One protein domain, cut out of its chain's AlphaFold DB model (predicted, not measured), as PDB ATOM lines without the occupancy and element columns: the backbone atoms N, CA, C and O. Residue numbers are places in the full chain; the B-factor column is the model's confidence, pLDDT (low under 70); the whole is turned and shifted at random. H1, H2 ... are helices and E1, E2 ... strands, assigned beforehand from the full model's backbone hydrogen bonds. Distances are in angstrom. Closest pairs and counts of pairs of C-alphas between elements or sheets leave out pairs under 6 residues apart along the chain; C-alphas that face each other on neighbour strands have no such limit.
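This is residues 743 to 834 of the 932 residues of the protein "InlB B-repeat-containing protein" of Anaerococcus obesiensis (UniProt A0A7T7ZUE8). A curled, strongly twisted sheet, like part of a barrel, is built on the long hairpin of E5 and E6, with E2 beside E5 and the short E1 beside the far end of E6; the short helix H1 stands beside its strands. A second, small hairpin, E3 and E4, turns off from the start of E5 at 96 degrees, and the tip of a long loop, residues 764 to 769, sticks out. The printed part has 92 residues, with one named helix and six named strands in the order E1 H1 E2 E3 E4 E5 E6; the larger sheet has the order E1 E6 E5 E2 and is mixed, the smaller one, E3 and E4, is antiparallel. The class is mostly strand, though under half of the residues are in named elements. The whole is loose and elongated, with a radius of gyration of the C-alphas of 15.3 A and spans of 47 by 31 by 22 A.

E1, residues 743 to 745, is an edge strand and the parallel neighbour of E6, residues 823 to 833, at 43 degrees; N 744 and O 831 are 2.8 A apart, within hydrogen-bond range. H1, residues 752 to 756, is on this sheet but at the sheet's level, with a height of 2.7 A; its one O i to N i+4 pair is within hydrogen-bond range. The closest C-alphas of H1 and E2, residues 773 to 778, are those of Leu 752 and Leu 778, 7.2 A apart. E2, the other edge strand, is antiparallel to E5, residues 811 to 818, at 152 degrees, with N 815 and O 777 3.0 A apart. E3, residues 796 to 799, and E4, residues 802 to 808, form a hairpin at 144 degrees, with N 797 and O 807 2.8 A apart. E4 runs on into E5 across a break of 2 residues; the closest C-alphas of E4 and E6, Tyr 808 and Pro 829, are 6.3 A apart. The hairpin of E5 and E6 is antiparallel at 152 degrees, with N 814 and O 826 2.8 A apart. E6 is staggered: residues 823 to 829 pair with E5, residues 831 to 833 with E1.

E1 begins at C-alpha 743, (199.052, 261.497, 187.173), and H1 at C-alpha 752, (197.799, 254.352, 176.142). From first to last C-alpha, E2 measures 15.6 A, E4 13.1 A, E5 23.3 A and E6 34.3 A. E6 ends at C-alpha 833, (202.068, 259.827, 194.317).

The C-alphas of Ser 767 and Asp 834 are the two farthest apart, 48.0 A. The printed part has no cut. The links from H1 to E2, 16 residues, and from E2 to E3, 17 residues, are long. The mean pLDDT of the printed part is 79.9; it is under 70 at residues 764 to 769, 781 to 782 and 799 to 805.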
ATOM      1  N   THR A 743     198.609 261.956 185.799       83.94
ATOM      2  CA  THR A 743     199.052 261.497 187.173       83.94
ATOM      3  C   THR A 743     198.833 259.981 187.487       83.94
ATOM      4  O   THR A 743     197.813 259.425 187.096       83.94
ATOM      5  N   THR A 744     199.739 259.327 188.244       87.00
ATOM      6  CA  THR A 744     199.697 257.912 188.721       87.00
ATOM      7  C   THR A 744     200.270 257.732 190.159       87.00
ATOM      8  O   THR A 744     200.492 258.716 190.864       87.00
ATOM      9  N   TYR A 745     200.505 256.489 190.615       83.69
ATOM     10  CA  TYR A 745     201.008 256.119 191.955       83.69
ATOM     11  C   TYR A 745     202.306 255.299 191.904       83.69
ATOM     12  O   TYR A 745     202.601 254.673 190.882       83.69
ATOM     13  N   VAL A 746     203.053 255.266 193.014       83.44
ATOM     14  CA  VAL A 746     204.269 254.447 193.170       83.44
ATOM     15  C   VAL A 746     203.987 252.987 192.791       83.44
ATOM     16  O   VAL A 746     203.016 252.383 193.244       83.44
ATOM     17  N   GLY A 747     204.826 252.433 191.915       78.62
ATOM     18  CA  GLY A 747     204.706 251.077 191.375       78.62
ATOM     19  C   GLY A 747     203.724 250.899 190.205       78.62
ATOM     20  O   GLY A 747     203.660 249.797 189.661       78.62
ATOM     21  N   LYS A 748     202.977 251.933 189.773       82.31
ATOM     22  CA  LYS A 748     201.960 251.818 188.705       82.31
ATOM     23  C   LYS A 748     202.249 252.716 187.492       82.31
ATOM     24  O   LYS A 748     202.237 253.941 187.593       82.31
ATOM     25  N   TYR A 749     202.373 252.109 186.312       83.75
ATOM     26  CA  TYR A 749     202.450 252.808 185.020       83.75
ATOM     27  C   TYR A 749     201.062 253.222 184.469       83.75
ATOM     28  O   TYR A 749     200.096 252.478 184.679       83.75
ATOM     29  N   PRO A 750     200.945 254.354 183.740       86.62
ATOM     30  CA  PRO A 750     199.764 254.690 182.933       86.62
ATOM     31  C   PRO A 750     199.637 253.841 181.653       86.62
ATOM     32  O   PRO A 750     200.597 253.215 181.197       86.62
ATOM     33  N   SER A 751     198.447 253.853 181.056       85.81
ATOM     34  CA  SER A 751     198.064 253.154 179.821       85.81
ATOM     35  C   SER A 751     197.914 254.102 178.620       85.81
ATOM     36  O   SER A 751     197.770 255.308 178.795       85.81
ATOM     37  N   LEU A 752     197.925 253.567 177.387       81.06
ATOM     38  CA  LEU A 752     197.799 254.352 176.142       81.06
ATOM     39  C   LEU A 752     196.549 255.251 176.120       81.06
ATOM     40  O   LEU A 752     196.636 256.417 175.751       81.06
ATOM     41  N   GLU A 753     195.408 254.720 176.557       83.69
ATOM     42  CA  GLU A 753     194.122 255.425 176.562       83.69
ATOM     43  C   GLU A 753     194.140 256.669 177.474       83.69
ATOM     44  O   GLU A 753     193.521 257.683 177.158       83.69
ATOM     45  N   GLU A 754     194.925 256.639 178.558       82.69
ATOM     46  CA  GLU A 754     195.143 257.790 179.446       82.69
ATOM     47  C   GLU A 754     196.012 258.890 178.781       82.69
ATOM     48  O   GLU A 754     195.906 260.053 179.170       82.69
ATOM     49  N   TYR A 755     196.815 258.564 177.752       87.69
ATOM     50  CA  TYR A 755     197.586 259.533 176.947       87.69
ATOM     51  C   TYR A 755     196.789 260.151 175.792       87.69
ATOM     52  O   TYR A 755     196.913 261.349 175.533       87.69
ATOM     53  N   GLU A 756     195.961 259.373 175.090       85.06
ATOM     54  CA  GLU A 756     195.206 259.869 173.925       85.06
ATOM     55  C   GLU A 756     194.189 260.960 174.300       85.06
ATOM     56  O   GLU A 756     193.962 261.897 173.532       85.06
ATOM     57  N   GLN A 757     193.658 260.919 175.525       85.19
ATOM     58  CA  GLN A 757     192.722 261.915 176.068       85.19
ATOM     59  C   GLN A 757     193.340 263.322 176.284       85.19
ATOM     60  O   GLN A 757     192.673 264.202 176.835       85.19
ATOM     61  N   LYS A 758     194.600 263.559 175.869       88.31
ATOM     62  CA  LYS A 758     195.403 264.759 176.187       88.31
ATOM     63  C   LYS A 758     196.030 265.511 174.988       88.31
ATOM     64  O   LYS A 758     196.877 266.372 175.204       88.31
ATOM     65  N   ILE A 759     195.625 265.272 173.732       87.69
ATOM     66  CA  ILE A 759     196.274 265.862 172.521       87.69
ATOM     67  C   ILE A 759     195.302 266.726 171.666       87.69
ATOM     68  O   ILE A 759     194.088 266.540 171.738       87.69
ATOM     69  N   LYS A 760     195.802 267.745 170.924       84.19
ATOM     70  CA  LYS A 760     195.016 268.801 170.211       84.19
ATOM     71  C   LYS A 760     195.639 269.189 168.833       84.19
ATOM     72  O   LYS A 760     196.662 268.632 168.462       84.19
ATOM     73  N   ALA A 761     195.015 270.081 168.035       80.31
ATOM     74  CA  ALA A 761     195.359 270.328 166.607       80.31
ATOM     75  C   ALA A 761     195.577 271.818 166.192       80.31
ATOM     76  O   ALA A 761     195.244 272.735 166.941       80.31
ATOM     77  N   GLY A 762     196.149 272.053 164.993       74.69
ATOM     78  CA  GLY A 762     196.618 273.351 164.430       74.69
ATOM     79  C   GLY A 762     195.827 273.892 163.216       74.69
ATOM     80  O   GLY A 762     194.696 273.465 163.024       74.69
ATOM     81  N   LYS A 763     196.363 274.850 162.418       76.69
ATOM     82  CA  LYS A 763     195.583 275.721 161.482       76.69
ATOM     83  C   LYS A 763     196.154 275.956 160.063       76.69
ATOM     84  O   LYS A 763     197.361 275.935 159.854       76.69
ATOM     85  N   ILE A 764     195.276 276.313 159.107       64.75
ATOM     86  CA  ILE A 764     195.613 276.598 157.688       64.75
ATOM     87  C   ILE A 764     195.557 278.100 157.335       64.75
ATOM     88  O   ILE A 764     194.493 278.734 157.355       64.75
ATOM     89  N   GLY A 765     196.695 278.647 156.894       67.19
ATOM     90  CA  GLY A 765     196.849 280.025 156.407       67.19
ATOM     91  C   GLY A 765     196.405 281.092 157.416       67.19
ATOM     92  O   GLY A 765     196.211 280.826 158.602       67.19
ATOM     93  N   ASN A 766     196.113 282.294 156.920       55.84
ATOM     94  CA  ASN A 766     195.397 283.313 157.701       55.84
ATOM     95  C   ASN A 766     193.877 283.029 157.803       55.84
ATOM     96  O   ASN A 766     193.130 283.864 158.305       55.84
ATOM     97  N   SER A 767     193.398 281.865 157.332       60.62
ATOM     98  CA  SER A 767     191.962 281.532 157.257       60.62
ATOM     99  C   SER A 767     191.358 281.027 158.575       60.62
ATOM    100  O   SER A 767     190.140 280.903 158.692       60.62
ATOM    101  N   GLY A 768     192.195 280.713 159.568       57.50
ATOM    102  CA  GLY A 768     191.779 280.368 160.931       57.50
ATOM    103  C   GLY A 768     191.188 278.966 161.135       57.50
ATOM    104  O   GLY A 768     191.120 278.531 162.287       57.50
ATOM    105  N   LYS A 769     190.804 278.253 160.064       66.06
ATOM    106  CA  LYS A 769     190.332 276.855 160.115       66.06
ATOM    107  C   LYS A 769     191.401 275.920 160.680       66.06
ATOM    108  O   LYS A 769     192.585 276.106 160.396       66.06
ATOM    109  N   VAL A 770     190.964 274.908 161.432       70.69
ATOM    110  CA  VAL A 770     191.830 273.867 162.004       70.69
ATOM    111  C   VAL A 770     191.977 272.646 161.090       70.69
ATOM    112  O   VAL A 770     191.097 272.386 160.270       70.69
ATOM    113  N   ALA A 771     193.090 271.924 161.230       72.31
ATOM    114  CA  ALA A 771     193.397 270.682 160.518       72.31
ATOM    115  C   ALA A 771     192.911 269.437 161.290       72.31
ATOM    116  O   ALA A 771     192.803 269.459 162.517       72.31
ATOM    117  N   GLU A 772     192.634 268.349 160.569       79.19
ATOM    118  CA  GLU A 772     192.124 267.092 161.134       79.19
ATOM    119  C   GLU A 772     193.249 266.069 161.373       79.19
ATOM    120  O   GLU A 772     194.046 265.795 160.472       79.19
ATOM    121  N   ILE A 773     193.273 265.488 162.578       84.50
ATOM    122  CA  ILE A 773     194.177 264.400 162.990       84.50
ATOM    123  C   ILE A 773     193.638 263.046 162.508       84.50
ATOM    124  O   ILE A 773     192.425 262.853 162.412       84.50
ATOM    125  N   ASP A 774     194.556 262.123 162.221       82.12
ATOM    126  CA  ASP A 774     194.274 260.773 161.731       82.12
ATOM    127  C   ASP A 774     194.599 259.653 162.748       82.12
ATOM    128  O   ASP A 774     193.758 258.789 162.988       82.12
ATOM    129  N   SER A 775     195.781 259.661 163.384       83.06
ATOM    130  CA  SER A 775     196.243 258.544 164.238       83.06
ATOM    131  C   SER A 775     197.310 258.921 165.290       83.06
ATOM    132  O   SER A 775     198.006 259.932 165.149       83.06
ATOM    133  N   TYR A 776     197.437 258.084 166.337       87.69
ATOM    134  CA  TYR A 776     198.353 258.226 167.485       87.69
ATOM    135  C   TYR A 776     199.227 256.978 167.710       87.69
ATOM    136  O   TYR A 776     198.765 255.859 167.497       87.69
ATOM    137  N   TYR A 777     200.470 257.150 168.190       83.06
ATOM    138  CA  TYR A 777     201.372 256.029 168.531       83.06
ATOM    139  C   TYR A 777     202.319 256.337 169.705       83.06
ATOM    140  O   TYR A 777     202.987 257.371 169.697       83.06
ATOM    141  N   LEU A 778     202.445 255.402 170.659       84.31
ATOM    142  CA  LEU A 778     203.430 255.420 171.757       84.31
ATOM    143  C   LEU A 778     204.852 255.079 171.281       84.31
ATOM    144  O   LEU A 778     205.068 254.024 170.679       84.31
ATOM    145  N   ILE A 779     205.837 255.906 171.643       82.94
ATOM    146  CA  ILE A 779     207.265 255.613 171.431       82.94
ATOM    147  C   ILE A 779     207.808 254.815 172.626       82.94
ATOM    148  O   ILE A 779     207.897 255.327 173.739       82.94
ATOM    149  N   LYS A 780     208.151 253.540 172.412       72.00
ATOM    150  CA  LYS A 780     208.406 252.565 173.494       72.00
ATOM    151  C   LYS A 780     209.690 252.805 174.300       72.00
ATOM    152  O   LYS A 780     209.806 252.269 175.404       72.00
ATOM    153  N   ASP A 781     210.623 253.575 173.748       67.06
ATOM    154  CA  ASP A 781     212.026 253.607 174.179       67.06
ATOM    155  C   ASP A 781     212.326 254.668 175.255       67.06
ATOM    156  O   ASP A 781     213.394 254.651 175.863       67.06
ATOM    157  N   LYS A 782     211.366 255.559 175.546       67.50
ATOM    158  CA  LYS A 782     211.382 256.456 176.713       67.50
ATOM    159  C   LYS A 782     210.097 256.241 177.518       67.50
ATOM    160  O   LYS A 782     209.012 256.442 176.984       67.50
ATOM    161  N   LYS A 783     210.232 255.817 178.780       79.62
ATOM    162  CA  LYS A 783     209.136 255.573 179.739       79.62
ATOM    163  C   LYS A 783     209.340 256.415 181.006       79.62
ATOM    164  O   LYS A 783     210.495 256.631 181.375       79.62
ATOM    165  N   PRO A 784     208.268 256.808 181.717       87.81
ATOM    166  CA  PRO A 784     208.383 257.501 182.997       87.81
ATOM    167  C   PRO A 784     208.919 256.590 184.116       87.81
ATOM    168  O   PRO A 784     208.676 255.382 184.128       87.81
ATOM    169  N   ASP A 785     209.594 257.179 185.099       84.75
ATOM    170  CA  ASP A 785     209.872 256.549 186.390       84.75
ATOM    171  C   ASP A 785     208.610 256.580 187.271       84.75
ATOM    172  O   ASP A 785     207.890 257.581 187.311       84.75
ATOM    173  N   VAL A 786     208.353 255.471 187.969       86.81
ATOM    174  CA  VAL A 786     207.246 255.282 188.926       86.81
ATOM    175  C   VAL A 786     207.705 254.609 190.229       86.81
ATOM    176  O   VAL A 786     206.883 254.178 191.030       86.81
ATOM    177  N   SER A 787     209.017 254.491 190.460       83.75
ATOM    178  CA  SER A 787     209.601 253.816 191.634       83.75
ATOM    179  C   SER A 787     209.510 254.614 192.943       83.75
ATOM    180  O   SER A 787     209.785 254.071 194.009       83.75
ATOM    181  N   LYS A 788     209.148 255.900 192.866       82.81
ATOM    182  CA  LYS A 788     209.125 256.868 193.976       82.81
ATOM    183  C   LYS A 788     208.158 258.022 193.688       82.81
ATOM    184  O   LYS A 788     207.721 258.188 192.552       82.81
ATOM    185  N   GLU A 789     207.845 258.823 194.705       86.06
ATOM    186  CA  GLU A 789     207.040 260.046 194.565       86.06
ATOM    187  C   GLU A 789     207.742 261.080 193.655       86.06
ATOM    188  O   GLU A 789     208.927 261.377 193.820       86.06
ATOM    189  N   ILE A 790     207.012 261.629 192.675       85.31
ATOM    190  CA  ILE A 790     207.492 262.637 191.712       85.31
ATOM    191  C   ILE A 790     206.358 263.638 191.457       85.31
ATOM    192  O   ILE A 790     205.447 263.367 190.674       85.31
ATOM    193  N   LEU A 791     206.425 264.808 192.100       81.19
ATOM    194  CA  LEU A 791     205.339 265.801 192.082       81.19
ATOM    195  C   LEU A 791     205.402 266.804 190.911       81.19
ATOM    196  O   LEU A 791     204.351 267.212 190.428       81.19
ATOM    197  N   ASP A 792     206.597 267.149 190.403       81.06
ATOM    198  CA  ASP A 792     206.788 268.165 189.341       81.06
ATOM    199  C   ASP A 792     207.279 267.558 188.002       81.06
ATOM    200  O   ASP A 792     208.445 267.733 187.632       81.06
ATOM    201  N   PRO A 793     206.453 266.806 187.251       82.00
ATOM    202  CA  PRO A 793     206.902 266.144 186.022       82.00
ATOM    203  C   PRO A 793     207.074 267.104 184.840       82.00
ATOM    204  O   PRO A 793     207.928 266.870 183.992       82.00
ATOM    205  N   GLU A 794     206.300 268.194 184.799       79.31
ATOM    206  CA  GLU A 794     206.253 269.181 183.705       79.31
ATOM    207  C   GLU A 794     207.484 270.098 183.651       79.31
ATOM    208  O   GLU A 794     207.624 270.914 182.742       79.31
ATOM    209  N   LYS A 795     208.389 270.002 184.631       81.88
ATOM    210  CA  LYS A 795     209.595 270.827 184.666       81.88
ATOM    211  C   LYS A 795     210.539 270.408 183.540       81.88
ATOM    212  O   LYS A 795     211.036 269.286 183.549       81.88
ATOM    213  N   GLU A 796     210.812 271.313 182.605       78.25
ATOM    214  CA  GLU A 796     211.817 271.085 181.565       78.25
ATOM    215  C   GLU A 796     213.223 270.893 182.156       78.25
ATOM    216  O   GLU A 796     213.663 271.631 183.044       78.25
ATOM    217  N   ILE A 797     213.925 269.907 181.607       78.69
ATOM    218  CA  ILE A 797     215.343 269.594 181.778       78.69
ATOM    219  C   ILE A 797     215.976 269.432 180.386       78.69
ATOM    220  O   ILE A 797     215.272 269.289 179.385       78.69
ATOM    221  N   GLU A 798     217.302 269.468 180.297       76.50
ATOM    222  CA  GLU A 798     218.019 269.105 179.066       76.50
ATOM    223  C   GLU A 798     217.927 267.583 178.857       76.50
ATOM    224  O   GLU A 798     217.996 266.822 179.827       76.50
ATOM    225  N   ASP A 799     217.708 267.125 177.618       68.94
ATOM    226  CA  ASP A 799     217.544 265.697 177.326       68.94
ATOM    227  C   ASP A 799     218.880 264.965 177.568       68.94
ATOM    228  O   ASP A 799     219.871 265.285 176.905       68.94
ATOM    229  N   PRO A 800     218.940 263.944 178.452       63.38
ATOM    230  CA  PRO A 800     220.173 263.196 178.722       63.38
ATOM    231  C   PRO A 800     220.789 262.504 177.494       63.38
ATOM    232  O   PRO A 800     221.911 262.008 177.577       63.38
ATOM    233  N   THR A 801     220.054 262.434 176.378       63.38
ATOM    234  CA  THR A 801     220.497 261.853 175.100       63.38
ATOM    235  C   THR A 801     220.750 262.880 173.986       63.38
ATOM    236  O   THR A 801     221.384 262.525 172.997       63.38
ATOM    237  N   ASP A 802     220.322 264.139 174.146       62.38
ATOM    238  CA  ASP A 802     220.634 265.262 173.244       62.38
ATOM    239  C   ASP A 802     220.557 266.599 174.015       62.38
ATOM    240  O   ASP A 802     219.483 267.201 174.109       62.38
ATOM    241  N   PRO A 803     221.687 267.114 174.542       63.09
ATOM    242  CA  PRO A 803     221.709 268.353 175.323       63.09
ATOM    243  C   PRO A 803     221.255 269.614 174.570       63.09
ATOM    244  O   PRO A 803     221.076 270.658 175.193       63.09
ATOM    245  N   THR A 804     221.070 269.563 173.244       63.94
ATOM    246  CA  THR A 804     220.510 270.694 172.483       63.94
ATOM    247  C   THR A 804     218.983 270.782 172.587       63.94
ATOM    248  O   THR A 804     218.402 271.826 172.274       63.94
ATOM    249  N   LYS A 805     218.325 269.718 173.070       65.00
ATOM    250  CA  LYS A 805     216.871 269.615 173.220       65.00
ATOM    251  C   LYS A 805     216.463 269.672 174.698       65.00
ATOM    252  O   LYS A 805     217.082 269.058 175.561       65.00
ATOM    253  N   LYS A 806     215.354 270.363 174.982       75.25
ATOM    254  CA  LYS A 806     214.668 270.300 176.282       75.25
ATOM    255  C   LYS A 806     213.511 269.310 176.255       75.25
ATOM    256  O   LYS A 806     212.804 269.206 175.253       75.25
ATOM    257  N   VAL A 807     213.324 268.606 177.367       77.69
ATOM    258  CA  VAL A 807     212.264 267.614 177.595       77.69
ATOM    259  C   VAL A 807     211.793 267.671 179.048       77.69
ATOM    260  O   VAL A 807     212.460 268.236 179.908       77.69
ATOM    261  N   TYR A 808     210.628 267.107 179.344       83.94
ATOM    262  CA  TYR A 808     210.061 267.114 180.693       83.94
ATOM    263  C   TYR A 808     210.802 266.170 181.665       83.94
ATOM    264  O   TYR A 808     211.393 265.172 181.259       83.94
ATOM    265  N   LYS A 809     210.736 266.454 182.973       83.44
ATOM    266  CA  LYS A 809     211.401 265.686 184.049       83.44
ATOM    267  C   LYS A 809     210.923 264.232 184.150       83.44
ATOM    268  O   LYS A 809     211.702 263.372 184.550       83.44
ATOM    269  N   ASN A 810     209.654 263.955 183.838       88.88
ATOM    270  CA  ASN A 810     209.095 262.597 183.805       88.88
ATOM    271  C   ASN A 810     207.950 262.531 182.784       88.88
ATOM    272  O   ASN A 810     206.943 263.215 182.969       88.88
ATOM    273  N   TYR A 811     208.101 261.781 181.686       88.62
ATOM    274  CA  TYR A 811     207.211 261.902 180.522       88.62
ATOM    275  C   TYR A 811     207.240 260.698 179.567       88.62
ATOM    276  O   TYR A 811     207.961 259.726 179.783       88.62
ATOM    277  N   GLN A 812     206.426 260.787 178.512       89.56
ATOM    278  CA  GLN A 812     206.246 259.792 177.458       89.56
ATOM    279  C   GLN A 812     205.976 260.494 176.108       89.56
ATOM    280  O   GLN A 812     205.151 261.404 176.043       89.56
ATOM    281  N   THR A 813     206.644 260.080 175.026       87.62
ATOM    282  CA  THR A 813     206.473 260.664 173.672       87.62
ATOM    283  C   THR A 813     205.388 259.949 172.855       87.62
ATOM    284  O   THR A 813     205.311 258.714 172.879       87.62
ATOM    285  N   ILE A 814     204.607 260.723 172.087       88.00
ATOM    286  CA  ILE A 814     203.517 260.297 171.191       88.00
ATOM    287  C   ILE A 814     203.707 260.898 169.776       88.00
ATOM    288  O   ILE A 814     204.110 262.052 169.624       88.00
ATOM    289  N   LYS A 815     203.398 260.139 168.715       88.50
ATOM    290  CA  LYS A 815     203.386 260.607 167.306       88.50
ATOM    291  C   LYS A 815     201.968 260.960 166.831       88.50
ATOM    292  O   LYS A 815     201.032 260.265 167.212       88.50
ATOM    293  N   VAL A 816     201.829 261.983 165.972       85.31
ATOM    294  CA  VAL A 816     200.548 262.502 165.437       85.31
ATOM    295  C   VAL A 816     200.644 262.768 163.921       85.31
ATOM    296  O   VAL A 816     201.678 263.230 163.434       85.31
ATOM    297  N   ILE A 817     199.578 262.497 163.159       84.25
ATOM    298  CA  ILE A 817     199.510 262.667 161.687       84.25
ATOM    299  C   ILE A 817     198.252 263.466 161.289       84.25
ATOM    300  O   ILE A 817     197.198 263.270 161.898       84.25
ATOM    301  N   TYR A 818     198.346 264.342 160.276       81.62
ATOM    302  CA  TYR A 818     197.204 265.052 159.674       81.62
ATOM    303  C   TYR A 818     196.775 264.485 158.315       81.62
ATOM    304  O   TYR A 818     197.594 264.016 157.525       81.62
ATOM    305  N   LYS A 819     195.490 264.663 157.978       76.81
ATOM    306  CA  LYS A 819     194.902 264.241 156.689       76.81
ATOM    307  C   LYS A 819     195.433 264.969 155.446       76.81
ATOM    308  O   LYS A 819     195.224 264.487 154.338       76.81
ATOM    309  N   THR A 820     196.087 266.121 155.599       70.50
ATOM    310  CA  THR A 820     196.714 266.870 154.492       70.50
ATOM    311  C   THR A 820     198.116 266.368 154.127       70.50
ATOM    312  O   THR A 820     198.620 266.723 153.066       70.50
ATOM    313  N   GLY A 821     198.705 265.483 154.944       70.50
ATOM    314  CA  GLY A 821     199.995 264.828 154.696       70.50
ATOM    315  C   GLY A 821     201.118 265.244 155.652       70.50
ATOM    316  O   GLY A 821     202.127 264.546 155.742       70.50
ATOM    317  N   GLU A 822     200.963 266.341 156.394       79.69
ATOM    318  CA  GLU A 822     201.947 266.800 157.377       79.69
ATOM    319  C   GLU A 822     201.917 265.968 158.682       79.69
ATOM    320  O   GLU A 822     200.877 265.466 159.116       79.69
ATOM    321  N   VAL A 823     203.083 265.811 159.322       84.62
ATOM    322  CA  VAL A 823     203.325 264.856 160.425       84.62
ATOM    323  C   VAL A 823     204.099 265.521 161.564       84.62
ATOM    324  O   VAL A 823     205.040 266.271 161.312       84.62
ATOM    325  N   PHE A 824     203.738 265.213 162.816       84.94
ATOM    326  CA  PHE A 824     204.277 265.873 164.012       84.94
ATOM    327  C   PHE A 824     204.513 264.901 165.189       84.94
ATOM    328  O   PHE A 824     204.020 263.771 165.208       84.94
ATOM    329  N   LEU A 825     205.300 265.337 166.177       86.31
ATOM    330  CA  LEU A 825     205.661 264.587 167.391       86.31
ATOM    331  C   LEU A 825     205.379 265.442 168.630       86.31
ATOM    332  O   LEU A 825     205.545 266.662 168.570       86.31
ATOM    333  N   VAL A 826     204.959 264.817 169.733       86.50
ATOM    334  CA  VAL A 826     204.512 265.520 170.943       86.50
ATOM    335  C   VAL A 826     204.864 264.747 172.222       86.50
ATOM    336  O   VAL A 826     204.760 263.524 172.258       86.50
ATOM    337  N   ASP A 827     205.259 265.455 173.280       86.94
ATOM    338  CA  ASP A 827     205.716 264.891 174.560       86.94
ATOM    339  C   ASP A 827     204.678 265.134 175.687       86.94
ATOM    340  O   ASP A 827     204.149 266.238 175.800       86.94
ATOM    341  N   VAL A 828     204.377 264.119 176.520       88.44
ATOM    342  CA  VAL A 828     203.316 264.149 177.560       88.44
ATOM    343  C   VAL A 828     203.863 263.811 178.968       88.44
ATOM    344  O   VAL A 828     204.352 262.694 179.166       88.44
ATOM    345  N   PRO A 829     203.787 264.723 179.962       89.62
ATOM    346  CA  PRO A 829     204.349 264.526 181.309       89.62
ATOM    347  C   PRO A 829     203.474 263.693 182.277       89.62
ATOM    348  O   PRO A 829     202.250 263.635 182.142       89.62
ATOM    349  N   VAL A 830     204.114 263.047 183.268       89.75
ATOM    350  CA  VAL A 830     203.522 262.026 184.168       89.75
ATOM    351  C   VAL A 830     203.947 262.193 185.641       89.75
ATOM    352  O   VAL A 830     205.108 261.981 185.996       89.75
ATOM    353  N   ARG A 831     202.988 262.514 186.518       87.88
ATOM    354  CA  ARG A 831     203.163 262.715 187.978       87.88
ATOM    355  C   ARG A 831     202.989 261.414 188.780       87.88
ATOM    356  O   ARG A 831     202.214 260.565 188.352       87.88
ATOM    357  N   VAL A 832     203.639 261.259 189.941       88.31
ATOM    358  CA  VAL A 832     203.607 260.019 190.758       88.31
ATOM    359  C   VAL A 832     203.416 260.317 192.254       88.31
ATOM    360  O   VAL A 832     204.165 261.117 192.812       88.31
ATOM    361  N   LEU A 833     202.452 259.649 192.903       83.06
ATOM    362  CA  LEU A 833     202.068 259.827 194.317       83.06
ATOM    363  C   LEU A 833     202.299 258.561 195.171       83.06
ATOM    364  O   LEU A 833     202.148 257.444 194.674       83.06
ATOM    365  N   ASP A 834     202.607 258.726 196.459       83.00
ATOM    366  CA  ASP A 834     202.813 257.613 197.413       83.00
ATOM    367  C   ASP A 834     201.496 257.037 197.989       83.00
ATOM    368  O   ASP A 834     200.475 257.715 198.001       83.00
TER     369      ASP A 834